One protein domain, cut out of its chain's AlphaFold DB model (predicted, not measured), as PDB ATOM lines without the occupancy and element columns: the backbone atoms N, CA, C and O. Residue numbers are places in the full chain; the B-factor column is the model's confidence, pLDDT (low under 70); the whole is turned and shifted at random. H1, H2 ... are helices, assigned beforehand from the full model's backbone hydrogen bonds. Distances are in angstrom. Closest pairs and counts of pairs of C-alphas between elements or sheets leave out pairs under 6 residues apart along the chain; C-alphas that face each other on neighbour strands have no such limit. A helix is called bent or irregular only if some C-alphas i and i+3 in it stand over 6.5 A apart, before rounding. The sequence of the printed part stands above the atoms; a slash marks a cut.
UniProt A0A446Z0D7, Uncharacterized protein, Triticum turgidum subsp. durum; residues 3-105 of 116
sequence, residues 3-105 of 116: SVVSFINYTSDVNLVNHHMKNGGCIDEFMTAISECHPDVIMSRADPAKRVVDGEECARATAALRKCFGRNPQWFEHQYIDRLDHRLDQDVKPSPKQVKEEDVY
ATOM      1  N   SER A   3     189.347 203.659 163.713       31.81
ATOM      2  CA  SER A   3     190.734 204.146 163.683       31.81
ATOM      3  C   SER A   3     191.049 204.908 162.389       31.81
ATOM      4  O   SER A   3     191.596 205.999 162.436       31.81
ATOM      5  N   VAL A   4     190.599 204.408 161.233       30.08
ATOM      6  CA  VAL A   4     190.881 205.018 159.919       30.08
ATOM      7  C   VAL A   4     190.185 206.378 159.739       30.08
ATOM      8  O   VAL A   4     190.773 207.299 159.185       30.08
ATOM      9  N   VAL A   5     188.965 206.536 160.268       32.72
ATOM     10  CA  VAL A   5     188.182 207.785 160.165       32.72
ATOM     11  C   VAL A   5     188.842 208.929 160.947       32.72
ATOM     12  O   VAL A   5     188.910 210.052 160.457       32.72
ATOM     13  N   SER A   6     189.402 208.637 162.126       37.62
ATOM     14  CA  SER A   6     190.087 209.634 162.959       37.62
ATOM     15  C   SER A   6     191.397 210.123 162.336       37.62
ATOM     16  O   SER A   6     191.700 211.310 162.415       37.62
ATOM     17  N   PHE A   7     192.152 209.241 161.670       31.88
ATOM     18  CA  PHE A   7     193.390 209.625 160.982       31.88
ATOM     19  C   PHE A   7     193.142 210.485 159.733       31.88
ATOM     20  O   PHE A   7     193.921 211.399 159.483       31.88
ATOM     21  N   ILE A   8     192.068 210.230 158.974       33.06
ATOM     22  CA  ILE A   8     191.716 211.013 157.772       33.06
ATOM     23  C   ILE A   8     191.225 212.421 158.149       33.06
ATOM     24  O   ILE A   8     191.604 213.395 157.500       33.06
ATOM     25  N   ASN A   9     190.439 212.544 159.225       37.47
ATOM     26  CA  ASN A   9     190.023 213.851 159.746       37.47
ATOM     27  C   ASN A   9     191.213 214.661 160.292       37.47
ATOM     28  O   ASN A   9     191.308 215.855 160.036       37.47
ATOM     29  N   TYR A  10     192.170 214.008 160.960       40.31
ATOM     30  CA  TYR A  10     193.365 214.661 161.501       40.31
ATOM     31  C   TYR A  10     194.256 215.298 160.417       40.31
ATOM     32  O   TYR A  10     194.650 216.453 160.538       40.31
ATOM     33  N   THR A  11     194.568 214.594 159.323       46.53
ATOM     34  CA  THR A  11     195.368 215.174 158.222       46.53
ATOM     35  C   THR A  11     194.616 216.245 157.432       46.53
ATOM     36  O   THR A  11     195.244 217.185 156.942       46.53
ATOM     37  N   SER A  12     193.290 216.128 157.328       50.19
ATOM     38  CA  SER A  12     192.408 217.159 156.762       50.19
ATOM     39  C   SER A  12     192.537 218.480 157.522       50.19
ATOM     40  O   SER A  12     192.809 219.519 156.916       50.19
ATOM     41  N   ASP A  13     192.430 218.429 158.850       55.38
ATOM     42  CA  ASP A  13     192.415 219.625 159.693       55.38
ATOM     43  C   ASP A  13     193.781 220.325 159.722       55.38
ATOM     44  O   ASP A  13     193.855 221.547 159.594       55.38
ATOM     45  N   VAL A  14     194.883 219.568 159.758       59.47
ATOM     46  CA  VAL A  14     196.250 220.124 159.683       59.47
ATOM     47  C   VAL A  14     196.500 220.858 158.371       59.47
ATOM     48  O   VAL A  14     197.070 221.952 158.356       59.47
ATOM     49  N   ASN A  15     196.069 220.264 157.258       66.19
ATOM     50  CA  ASN A  15     196.195 220.902 155.957       66.19
ATOM     51  C   ASN A  15     195.328 222.162 155.888       66.19
ATOM     52  O   ASN A  15     195.786 223.172 155.359       66.19
ATOM     53  N   LEU A  16     194.129 222.143 156.478       66.81
ATOM     54  CA  LEU A  16     193.252 223.310 156.548       66.81
ATOM     55  C   LEU A  16     193.908 224.471 157.309       66.81
ATOM     56  O   LEU A  16     193.900 225.598 156.813       66.81
ATOM     57  N   VAL A  17     194.525 224.203 158.465       70.19
ATOM     58  CA  VAL A  17     195.231 225.225 159.253       70.19
ATOM     59  C   VAL A  17     196.415 225.794 158.475       70.19
ATOM     60  O   VAL A  17     196.532 227.010 158.336       70.19
ATOM     61  N   ASN A  18     197.258 224.935 157.901       77.56
ATOM     62  CA  ASN A  18     198.407 225.379 157.112       77.56
ATOM     63  C   ASN A  18     197.973 226.205 155.895       77.56
ATOM     64  O   ASN A  18     198.575 227.237 155.602       77.56
ATOM     65  N   HIS A  19     196.906 225.794 155.205       76.81
ATOM     66  CA  HIS A  19     196.333 226.570 154.107       76.81
ATOM     67  C   HIS A  19     195.773 227.908 154.587       76.81
ATOM     68  O   HIS A  19     196.008 228.921 153.935       76.81
ATOM     69  N   HIS A  20     195.088 227.945 155.728       80.75
ATOM     70  CA  HIS A  20     194.564 229.181 156.300       80.75
ATOM     71  C   HIS A  20     195.686 230.162 156.677       80.75
ATOM     72  O   HIS A  20     195.614 231.337 156.318       80.75
ATOM     73  N   MET A  21     196.747 229.672 157.324       83.00
ATOM     74  CA  MET A  21     197.926 230.463 157.694       83.00
ATOM     75  C   MET A  21     198.690 230.949 156.462       83.00
ATOM     76  O   MET A  21     199.094 232.110 156.402       83.00
ATOM     77  N   LYS A  22     198.836 230.090 155.447       87.12
ATOM     78  CA  LYS A  22     199.462 230.441 154.167       87.12
ATOM     79  C   LYS A  22     198.662 231.498 153.413       87.12
ATOM     80  O   LYS A  22     199.248 232.471 152.954       87.12
ATOM     81  N   ASN A  23     197.343 231.344 153.328       84.88
ATOM     82  CA  ASN A  23     196.467 232.307 152.659       84.88
ATOM     83  C   ASN A  23     196.415 233.648 153.402       84.88
ATOM     84  O   ASN A  23     196.334 234.693 152.766       84.88
ATOM     85  N   GLY A  24     196.509 233.623 154.734       84.31
ATOM     86  CA  GLY A  24     196.608 234.828 155.552       84.31
ATOM     87  C   GLY A  24     198.003 235.464 155.583       84.31
ATOM     88  O   GLY A  24     198.137 236.573 156.094       84.31
ATOM     89  N   GLY A  25     199.023 234.799 155.021       90.56
ATOM     90  CA  GLY A  25     200.390 235.313 154.906       90.56
ATOM     91  C   GLY A  25     201.261 235.163 156.159       90.56
ATOM     92  O   GLY A  25     202.259 235.863 156.260       90.56
ATOM     93  N   CYS A  26     200.902 234.273 157.091       89.69
ATOM     94  CA  CYS A  26     201.593 234.083 158.378       89.69
ATOM     95  C   CYS A  26     202.122 232.656 158.585       89.69
ATOM     96  O   CYS A  26     202.304 232.213 159.718       89.69
ATOM     97  N   ILE A  27     202.313 231.894 157.501       89.00
ATOM     98  CA  ILE A  27     202.738 230.492 157.592       89.00
ATOM     99  C   ILE A  27     204.143 230.342 158.184       89.00
ATOM    100  O   ILE A  27     204.369 229.408 158.946       89.00
ATOM    101  N   ASP A  28     205.063 231.259 157.894       94.19
ATOM    102  CA  ASP A  28     206.445 231.158 158.370       94.19
ATOM    103  C   ASP A  28     206.529 231.402 159.880       94.19
ATOM    104  O   ASP A  28     207.122 230.604 160.616       94.19
ATOM    105  N   GLU A  29     205.864 232.449 160.379       91.62
ATOM    106  CA  GLU A  29     205.753 232.703 161.815       91.62
ATOM    107  C   GLU A  29     204.990 231.579 162.526       91.62
ATOM    108  O   GLU A  29     205.350 231.198 163.641       91.62
ATOM    109  N   PHE A  30     203.974 231.004 161.875       86.56
ATOM    110  CA  PHE A  30     203.203 229.889 162.419       86.56
ATOM    111  C   PHE A  30     204.064 228.631 162.577       86.56
ATOM    112  O   PHE A  30     204.101 228.037 163.653       86.56
ATOM    113  N   MET A  31     204.813 228.254 161.538       87.44
ATOM    114  CA  MET A  31     205.713 227.097 161.577       87.44
ATOM    115  C   MET A  31     206.862 227.295 162.570       87.44
ATOM    116  O   MET A  31     207.248 226.347 163.255       87.44
ATOM    117  N   THR A  32     207.372 228.522 162.686       90.69
ATOM    118  CA  THR A  32     208.404 228.870 163.673       90.69
ATOM    119  C   THR A  32     207.875 228.687 165.089       90.69
ATOM    120  O   THR A  32     208.500 228.021 165.910       90.69
ATOM    121  N   ALA A  33     206.685 229.209 165.373       84.94
ATOM    122  CA  ALA A  33     206.081 229.054 166.682       84.94
ATOM    123  C   ALA A  33     205.778 227.569 166.989       84.94
ATOM    124  O   ALA A  33     206.008 227.134 168.116       84.94
ATOM    125  N   ILE A  34     205.358 226.756 166.007       82.94
ATOM    126  CA  ILE A  34     205.206 225.300 166.199       82.94
ATOM    127  C   ILE A  34     206.544 224.657 166.572       82.94
ATOM    128  O   ILE A  34     206.594 223.864 167.513       82.94
ATOM    129  N   SER A  35     207.618 224.997 165.855       86.19
ATOM    130  CA  SER A  35     208.963 224.471 166.115       86.19
ATOM    131  C   SER A  35     209.415 224.737 167.546       86.19
ATOM    132  O   SER A  35     209.977 223.835 168.170       86.19
ATOM    133  N   GLU A  36     209.172 225.945 168.061       85.19
ATOM    134  CA  GLU A  36     209.696 226.387 169.360       85.19
ATOM    135  C   GLU A  36     208.774 226.112 170.549       85.19
ATOM    136  O   GLU A  36     209.249 226.077 171.683       85.19
ATOM    137  N   CYS A  37     207.481 225.882 170.317       77.00
ATOM    138  CA  CYS A  37     206.507 225.714 171.396       77.00
ATOM    139  C   CYS A  37     205.915 224.303 171.495       77.00
ATOM    140  O   CYS A  37     205.545 223.888 172.591       77.00
ATOM    141  N   HIS A  38     205.799 223.548 170.393       79.69
ATOM    142  CA  HIS A  38     205.051 222.288 170.405       79.69
ATOM    143  C   HIS A  38     205.875 221.145 171.028       79.69
ATOM    144  O   HIS A  38     206.877 220.733 170.436       79.69
ATOM    145  N   PRO A  39     205.434 220.532 172.149       73.44
ATOM    146  CA  PRO A  39     206.211 219.505 172.847       73.44
ATOM    147  C   PRO A  39     206.586 218.313 171.966       73.44
ATOM    148  O   PRO A  39     207.749 217.935 171.940       73.44
ATOM    149  N   ASP A  40     205.656 217.764 171.180       75.38
ATOM    150  CA  ASP A  40     205.972 216.627 170.300       75.38
ATOM    151  C   ASP A  40     206.999 216.967 169.212       75.38
ATOM    152  O   ASP A  40     207.893 216.166 168.930       75.38
ATOM    153  N   VAL A  41     206.923 218.170 168.632       81.62
ATOM    154  CA  VAL A  41     207.908 218.642 167.648       81.62
ATOM    155  C   VAL A  41     209.272 218.781 168.313       81.62
ATOM    156  O   VAL A  41     210.265 218.268 167.796       81.62
ATOM    157  N   ILE A  42     209.316 219.382 169.500       82.75
ATOM    158  CA  ILE A  42     210.535 219.542 170.295       82.75
ATOM    159  C   ILE A  42     211.128 218.182 170.674       82.75
ATOM    160  O   ILE A  42     212.320 217.960 170.483       82.75
ATOM    161  N   MET A  43     210.307 217.239 171.134       81.62
ATOM    162  CA  MET A  43     210.730 215.884 171.501       81.62
ATOM    163  C   MET A  43     211.213 215.071 170.295       81.62
ATOM    164  O   MET A  43     212.065 214.194 170.451       81.62
ATOM    165  N   SER A  44     210.725 215.387 169.093       86.19
ATOM    166  CA  SER A  44     211.180 214.770 167.843       86.19
ATOM    167  C   SER A  44     212.509 215.325 167.312       86.19
ATOM    168  O   SER A  44     213.059 214.775 166.357       86.19
ATOM    169  N   ARG A  45     213.063 216.389 167.920       87.06
ATOM    170  CA  ARG A  45     214.330 216.991 167.476       87.06
ATOM    171  C   ARG A  45     215.472 215.970 167.528       87.06
ATOM    172  O   ARG A  45     215.602 215.179 168.471       87.06
ATOM    173  N   ALA A  46     216.319 216.012 166.497       91.31
ATOM    174  CA  ALA A  46     217.451 215.100 166.346       91.31
ATOM    175  C   ALA A  46     218.463 215.241 167.492       91.31
ATOM    176  O   ALA A  46     218.966 214.238 167.986       91.31
ATOM    177  N   ASP A  47     218.711 216.477 167.933       91.38
ATOM    178  CA  ASP A  47     219.585 216.797 169.058       91.38
ATOM    179  C   ASP A  47     218.824 216.674 170.394       91.38
ATOM    180  O   ASP A  47     217.910 217.470 170.644       91.38
ATOM    181  N   PRO A  48     219.189 215.722 171.274       89.88
ATOM    182  CA  PRO A  48     218.564 215.564 172.583       89.88
ATOM    183  C   PRO A  48     218.674 216.803 173.476       89.88
ATOM    184  O   PRO A  48     217.754 217.061 174.250       89.88
ATOM    185  N   ALA A  49     219.746 217.596 173.354       88.31
ATOM    186  CA  ALA A  49     219.923 218.815 174.146       88.31
ATOM    187  C   ALA A  49     218.880 219.891 173.800       88.31
ATOM    188  O   ALA A  49     218.598 220.767 174.612       88.31
ATOM    189  N   LYS A  50     218.268 219.798 172.613       86.06
ATOM    190  CA  LYS A  50     217.225 220.716 172.137       86.06
ATOM    191  C   LYS A  50     215.805 220.209 172.384       86.06
ATOM    192  O   LYS A  50     214.864 220.863 171.939       86.06
ATOM    193  N   ARG A  51     215.628 219.076 173.079       87.94
ATOM    194  CA  ARG A  51     214.317 218.492 173.440       87.94
ATOM    195  C   ARG A  51     213.732 219.090 174.722       87.94
ATOM    196  O   ARG A  51     213.102 218.398 175.516       87.94
ATOM    197  N   VAL A  52     213.973 220.372 174.941       80.25
ATOM    198  CA  VAL A  52     213.423 221.134 176.059       80.25
ATOM    199  C   VAL A  52     212.729 222.346 175.463       80.25
ATOM    200  O   VAL A  52     213.245 222.950 174.524       80.25
ATOM    201  N   VAL A  53     211.546 222.671 175.983       74.69
ATOM    202  CA  VAL A  53     210.850 223.905 175.613       74.69
ATOM    203  C   VAL A  53     211.650 225.072 176.175       74.69
ATOM    204  O   VAL A  53     211.716 225.251 177.393       74.69
ATOM    205  N   ASP A  54     212.251 225.858 175.290       81.06
ATOM    206  CA  ASP A  54     212.813 227.149 175.655       81.06
ATOM    207  C   ASP A  54     211.665 228.162 175.725       81.06
ATOM    208  O   ASP A  54     211.069 228.543 174.715       81.06
ATOM    209  N   GLY A  55     211.314 228.559 176.948       75.81
ATOM    210  CA  GLY A  55     210.201 229.471 177.180       75.81
ATOM    211  C   GLY A  55     210.407 230.854 176.558       75.81
ATOM    212  O   GLY A  55     209.420 231.491 176.192       75.81
ATOM    213  N   GLU A  56     211.653 231.315 176.413       76.88
ATOM    214  CA  GLU A  56     211.944 232.618 175.813       76.88
ATOM    215  C   GLU A  56     211.814 232.562 174.288       76.88
ATOM    216  O   GLU A  56     211.147 233.415 173.696       76.88
ATOM    217  N   GLU A  57     212.374 231.530 173.649       83.62
ATOM    218  CA  GLU A  57     212.239 231.346 172.196       83.62
ATOM    219  C   GLU A  57     210.784 231.086 171.797       83.62
ATOM    220  O   GLU A  57     210.283 231.696 170.847       83.62
ATOM    221  N   CYS A  58     210.055 230.276 172.571       81.81
ATOM    222  CA  CYS A  58     208.625 230.084 172.352       81.81
ATOM    223  C   CYS A  58     207.848 231.407 172.478       81.81
ATOM    224  O   CYS A  58     207.035 231.737 171.605       81.81
ATOM    225  N   ALA A  59     208.113 232.215 173.512       75.38
ATOM    226  CA  ALA A  59     207.460 233.516 173.681       75.38
ATOM    227  C   ALA A  59     207.785 234.485 172.529       75.38
ATOM    228  O   ALA A  59     206.894 235.175 172.023       75.38
ATOM    229  N   ARG A  60     209.034 234.506 172.054       81.88
ATOM    230  CA  ARG A  60     209.456 235.343 170.922       81.88
ATOM    231  C   ARG A  60     208.775 234.922 169.618       81.88
ATOM    232  O   ARG A  60     208.251 235.779 168.902       81.88
ATOM    233  N   ALA A  61     208.733 233.621 169.332       86.12
ATOM    234  CA  ALA A  61     208.067 233.081 168.149       86.12
ATOM    235  C   ALA A  61     206.557 233.369 168.170       86.12
ATOM    236  O   ALA A  61     205.973 233.796 167.171       86.12
ATOM    237  N   THR A  62     205.941 233.247 169.344       80.38
ATOM    238  CA  THR A  62     204.543 233.621 169.592       80.38
ATOM    239  C   THR A  62     204.278 235.094 169.303       80.38
ATOM    240  O   THR A  62     203.314 235.436 168.614       80.38
ATOM    241  N   ALA A  63     205.127 235.984 169.820       82.00
ATOM    242  CA  ALA A  63     204.985 237.420 169.613       82.00
ATOM    243  C   ALA A  63     205.126 237.794 168.127       82.00
ATOM    244  O   ALA A  63     204.386 238.648 167.630       82.00
ATOM    245  N   ALA A  64     206.027 237.128 167.398       88.25
ATOM    246  CA  ALA A  64     206.169 237.297 165.954       88.25
ATOM    247  C   ALA A  64     204.899 236.864 165.201       88.25
ATOM    248  O   ALA A  64     204.382 237.630 164.385       88.25
ATOM    249  N   LEU A  65     204.341 235.698 165.540       86.81
ATOM    250  CA  LEU A  65     203.089 235.205 164.961       86.81
ATOM    251  C   LEU A  65     201.923 236.163 165.219       86.81
ATOM    252  O   LEU A  65     201.208 236.550 164.294       86.81
ATOM    253  N   ARG A  66     201.784 236.629 166.461       83.75
ATOM    254  CA  ARG A  66     200.793 237.637 166.840       83.75
ATOM    255  C   ARG A  66     200.943 238.919 166.018       83.75
ATOM    256  O   ARG A  66     199.954 239.463 165.529       83.75
ATOM    257  N   LYS A  67     202.175 239.408 165.854       87.19
ATOM    258  CA  LYS A  67     202.464 240.593 165.037       87.19
ATOM    259  C   LYS A  67     202.075 240.371 163.576       87.19
ATOM    260  O   LYS A  67     201.579 241.304 162.950       87.19
ATOM    261  N   CYS A  68     202.277 239.165 163.044       89.62
ATOM    262  CA  CYS A  68     201.818 238.823 161.703       89.62
ATOM    263  C   CYS A  68     200.288 238.887 161.601       89.62
ATOM    264  O   CYS A  68     199.768 239.589 160.735       89.62
ATOM    265  N   PHE A  69     199.564 238.279 162.544       85.94
ATOM    266  CA  PHE A  69     198.100 238.356 162.576       85.94
ATOM    267  C   PHE A  69     197.588 239.796 162.652       85.94
ATOM    268  O   PHE A  69     196.672 240.160 161.920       85.94
ATOM    269  N   GLY A  70     198.223 240.644 163.465       83.75
ATOM    270  CA  GLY A  70     197.868 242.061 163.580       83.75
ATOM    271  C   GLY A  70     198.059 242.873 162.293       83.75
ATOM    272  O   GLY A  70     197.443 243.924 162.143       83.75
ATOM    273  N   ARG A  71     198.875 242.398 161.339       87.31
ATOM    274  CA  ARG A  71     199.001 243.009 160.002       87.31
ATOM    275  C   ARG A  71     197.867 242.605 159.057       87.31
ATOM    276  O   ARG A  71     197.677 243.277 158.047       87.31
ATOM    277  N   ASN A  72     197.120 241.547 159.379       84.19
ATOM    278  CA  ASN A  72     195.979 241.067 158.602       84.19
ATOM    279  C   ASN A  72     194.756 240.778 159.506       84.19
ATOM    280  O   ASN A  72     194.285 239.639 159.594       84.19
ATOM    281  N   PRO A  73     194.234 241.801 160.211       77.38
ATOM    282  CA  PRO A  73     193.207 241.613 161.232       77.38
ATOM    283  C   PRO A  73     191.902 241.059 160.650       77.38
ATOM    284  O   PRO A  73     191.324 240.154 161.233       77.38
ATOM    285  N   GLN A  74     191.496 241.472 159.444       80.94
ATOM    286  CA  GLN A  74     190.286 240.946 158.790       80.94
ATOM    287  C   GLN A  74     190.305 239.416 158.624       80.94
ATOM    288  O   GLN A  74     189.250 238.785 158.611       80.94
ATOM    289  N   TRP A  75     191.495 238.821 158.507       80.12
ATOM    290  CA  TRP A  75     191.670 237.379 158.362       80.12
ATOM    291  C   TRP A  75     191.781 236.650 159.709       80.12
ATOM    292  O   TRP A  75     191.315 235.518 159.836       80.12
ATOM    293  N   PHE A  76     192.375 237.289 160.726       79.69
ATOM    294  CA  PHE A  76     192.793 236.615 161.963       79.69
ATOM    295  C   PHE A  76     192.107 237.094 163.256       79.69
ATOM    296  O   PHE A  76     192.212 236.416 164.282       79.69
ATOM    297  N   GLU A  77     191.397 238.220 163.244       71.50
ATOM    298  CA  GLU A  77     190.864 238.887 164.442       71.50
ATOM    299  C   GLU A  77     189.889 238.006 165.231       71.50
ATOM    300  O   GLU A  77     190.085 237.774 166.424       71.50
ATOM    301  N   HIS A  78     188.893 237.430 164.555       67.00
ATOM    302  CA  HIS A  78     187.804 236.707 165.218       67.00
ATOM    303  C   HIS A  78     188.203 235.384 165.882       67.00
ATOM    304  O   HIS A  78     187.519 234.938 166.802       67.00
ATOM    305  N   GLN A  79     189.263 234.721 165.414       64.38
ATOM    306  CA  GLN A  79     189.642 233.403 165.934       64.38
ATOM    307  C   GLN A  79     191.027 233.352 166.564       64.38
ATOM    308  O   GLN A  79     191.199 232.613 167.530       64.38
ATOM    309  N   TYR A  80     192.003 234.098 166.051       68.12
ATOM    310  CA  TYR A  80     193.408 233.891 166.408       68.12
ATOM    311  C   TYR A  80     193.945 234.971 167.328       68.12
ATOM    312  O   TYR A  80     194.576 234.651 168.333       68.12
ATOM    313  N   ILE A  81     193.651 236.238 167.030       67.25
ATOM    314  CA  ILE A  81     194.033 237.352 167.905       67.25
ATOM    315  C   ILE A  81     193.280 237.242 169.231       67.25
ATOM    316  O   ILE A  81     193.902 237.260 170.287       67.25
ATOM    317  N   ASP A  82     191.967 236.999 169.187       67.12
ATOM    318  CA  ASP A  82     191.158 236.849 170.398       67.12
ATOM    319  C   ASP A  82     191.640 235.712 171.324       67.12
ATOM    320  O   ASP A  82     191.652 235.850 172.547       67.12
ATOM    321  N   ARG A  83     192.105 234.591 170.756       65.06
ATOM    322  CA  ARG A  83     192.664 233.482 171.545       65.06
ATOM    323  C   ARG A  83     194.018 233.830 172.166       65.06
ATOM    324  O   ARG A  83     194.241 233.506 173.329       65.06
ATOM    325  N   LEU A  84     194.875 234.529 171.419       65.38
ATOM    326  CA  LEU A  84     196.170 235.023 171.897       65.38
ATOM    327  C   LEU A  84     196.055 236.115 172.969       65.38
ATOM    328  O   LEU A  84     196.955 236.250 173.792       65.38
ATOM    329  N   ASP A  85     194.989 236.913 172.943       64.94
ATOM    330  CA  ASP A  85     194.789 238.039 173.861       64.94
ATOM    331  C   ASP A  85     193.969 237.694 175.094       64.94
ATOM    332  O   ASP A  85     194.378 237.960 176.226       64.94
ATOM    333  N   HIS A  86     192.790 237.117 174.878       57.16
ATOM    334  CA  HIS A  86     191.755 237.063 175.905       57.16
ATOM    335  C   HIS A  86     191.626 235.683 176.540       57.16
ATOM    336  O   HIS A  86     191.148 235.572 177.669       57.16
ATOM    337  N   ARG A  87     192.060 234.623 175.845       55.69
ATOM    338  CA  ARG A  87     191.872 233.238 176.307       55.69
ATOM    339  C   ARG A  87     193.142 232.547 176.795       55.69
ATOM    340  O   ARG A  87     193.025 231.498 177.419       55.69
ATOM    341  N   LEU A  88     194.308 233.182 176.656       56.53
ATOM    342  CA  LEU A  88     195.593 232.644 177.122       56.53
ATOM    343  C   LEU A  88     195.589 232.298 178.628       56.53
ATOM    344  O   LEU A  88     196.098 231.258 179.032       56.53
ATOM    345  N   ASP A  89     194.956 233.136 179.461       51.66
ATOM    346  CA  ASP A  89     194.883 232.939 180.921       51.66
ATOM    347  C   ASP A  89     193.895 231.830 181.329       51.66
ATOM    348  O   ASP A  89     194.061 231.179 182.362       51.66
ATOM    349  N   GLN A  90     192.858 231.600 180.518       48.22
ATOM    350  CA  GLN A  90     191.915 230.490 180.703       48.22
ATOM    351  C   GLN A  90     192.537 229.157 180.247       48.22
ATOM    352  O   GLN A  90     192.159 228.094 180.738       48.22
ATOM    353  N   ASP A  91     193.547 229.230 179.375       49.25
ATOM    354  CA  ASP A  91     194.309 228.114 178.808       49.25
ATOM    355  C   ASP A  91     195.512 227.655 179.653       49.25
ATOM    356  O   ASP A  91     196.206 226.717 179.266       49.25
ATOM    357  N   VAL A  92     195.766 228.245 180.829       48.59
ATOM    358  CA  VAL A  92     196.867 227.811 181.725       48.59
ATOM    359  C   VAL A  92     196.487 226.571 182.555       48.59
ATOM    360  O   VAL A  92     197.347 225.930 183.161       48.59
ATOM    361  N   LYS A  93     195.197 226.200 182.595       55.62
ATOM    362  CA  LYS A  93     194.694 224.978 183.258       55.62
ATOM    363  C   LYS A  93     193.629 224.253 182.420       55.62
ATOM    364  O   LYS A  93     192.515 224.040 182.904       55.62
ATOM    365  N   PRO A  94     193.933 223.860 181.175       57.66
ATOM    366  CA  PRO A  94     192.976 223.133 180.365       57.66
ATOM    367  C   PRO A  94     192.810 221.730 180.954       57.66
ATOM    368  O   PRO A  94     193.782 221.080 181.352       57.66
ATOM    369  N   SER A  95     191.574 221.240 181.045       60.16
ATOM    370  CA  SER A  95     191.363 219.851 181.459       60.16
ATOM    371  C   SER A  95     191.971 218.897 180.417       60.16
ATOM    372  O   SER A  95     191.962 219.210 179.224       60.16
ATOM    373  N   PRO A  96     192.434 217.693 180.804       57.59
ATOM    374  CA  PRO A  96     192.971 216.714 179.852       57.59
ATOM    375  C   PRO A  96     192.010 216.386 178.700       57.59
ATOM    376  O   PRO A  96     192.441 216.089 177.589       57.59
ATOM    377  N   LYS A  97     190.697 216.469 178.955       61.47
ATOM    378  CA  LYS A  97     189.653 216.281 177.945       61.47
ATOM    379  C   LYS A  97     189.637 217.423 176.927       61.47
ATOM    380  O   LYS A  97     189.638 217.144 175.736       61.47
ATOM    381  N   GLN A  98     189.696 218.674 177.386       58.62
ATOM    382  CA  GLN A  98     189.788 219.830 176.492       58.62
ATOM    383  C   GLN A  98     191.081 219.790 175.675       58.62
ATOM    384  O   GLN A  98     191.049 220.071 174.482       58.62
ATOM    385  N   VAL A  99     192.217 219.421 176.285       56.47
ATOM    386  CA  VAL A  99     193.481 219.245 175.548       56.47
ATOM    387  C   VAL A  99     193.274 218.240 174.423       56.47
ATOM    388  O   VAL A  99     193.548 218.566 173.281       56.47
ATOM    389  N   LYS A 100     192.694 217.072 174.714       57.50
ATOM    390  CA  LYS A 100     192.479 216.007 173.727       57.50
ATOM    391  C   LYS A 100     191.474 216.363 172.626       57.50
ATOM    392  O   LYS A 100     191.642 215.915 171.501       57.50
ATOM    393  N   GLU A 101     190.430 217.127 172.938       58.81
ATOM    394  CA  GLU A 101     189.437 217.595 171.957       58.81
ATOM    395  C   GLU A 101     190.011 218.680 171.035       58.81
ATOM    396  O   GLU A 101     189.695 218.711 169.850       58.81
ATOM    397  N   GLU A 102     190.883 219.543 171.556       55.09
ATOM    398  CA  GLU A 102     191.482 220.649 170.800       55.09
ATOM    399  C   GLU A 102     192.795 220.271 170.084       55.09
ATOM    400  O   GLU A 102     193.148 220.890 169.077       55.09
ATOM    401  N   ASP A 103     193.485 219.232 170.562       53.56
ATOM    402  CA  ASP A 103     194.686 218.636 169.957       53.56
ATOM    403  C   ASP A 103     194.399 218.041 168.569       53.56
ATOM    404  O   ASP A 103     195.205 218.181 167.648       53.56
ATOM    405  N   VAL A 104     193.191 217.490 168.369       49.66
ATOM    406  CA  VAL A 104     192.712 216.999 167.057       49.66
ATOM    407  C   VAL A 104     192.820 218.077 165.987       49.66
ATOM    408  O   VAL A 104     193.161 217.788 164.842       49.66
ATOM    409  N   TYR A 105     192.589 219.325 166.371       49.91
ATOM    410  CA  TYR A 105     192.603 220.432 165.439       49.91
ATOM    411  C   TYR A 105     193.972 221.109 165.298       49.91
ATOM    412  O   TYR A 105     194.090 222.104 164.583       49.91
TER     413      TYR A 105
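This is residues 3 to 105 of the 116 residues of an uncharacterized protein of Triticum turgidum subsp. durum (UniProt A0A446Z0D7). This is a V of helices: long H1 is one arm, H2 and H4, side by side, the other. H5 folds back from H4 near the corner, and H6 touches no helix. The printed part has 103 residues, six named helices, H1 to H6, and no named strand; it is all helix and compact, radius of gyration of the C-alphas 14.6 A, spans 36 by 36 by 27 A.

Find C-alpha 4 at (190.881, 205.018, 159.919); H1 runs to residue 24, 30.7 A. Next come H2, residues 27 to 37, H3, 39 to 43, and H4, 55 to 71, 24.6 A. H5, 73 to 87, is irregular: C-alphas 75 and 78 are 7.9 A apart. H6, 96 to 103, ends at (194.686, 218.636, 169.957).

H1, with residues 18 to 21 alone, only just touches the hub H2, only at the corner, with 3 pairs of C-alphas within 8 A, closest Met 21 and Ile 27, 4.8 A. H2 touches H4 at a shallow tilt of 22 degrees, opposite ways, closest C-alphas Ala 33 and Ala 61, 4.7 A. H3 touches H2 only at the corner, closest C-alphas Val 41 and Ser 35, 6.1 A. H4, with residues 66 to 70 alone, touches H5 in a helical hairpin, closest C-alphas Phe 69 and Phe 76, 5.6 A. Every O i to N i+4 pair is within hydrogen-bond range in H1, H2, H3, H4 and H6; in H5, 5 of 11 are, beside 3 of 12 O i to N i+3 pairs.

The farthest C-alphas, Pro 48 and Gln 74, are 40.4 A apart. The printed part has no cut; H3 to H4 is a long link. Look for pLDDT under 70 at residues 3 to 16 and 78 to 105.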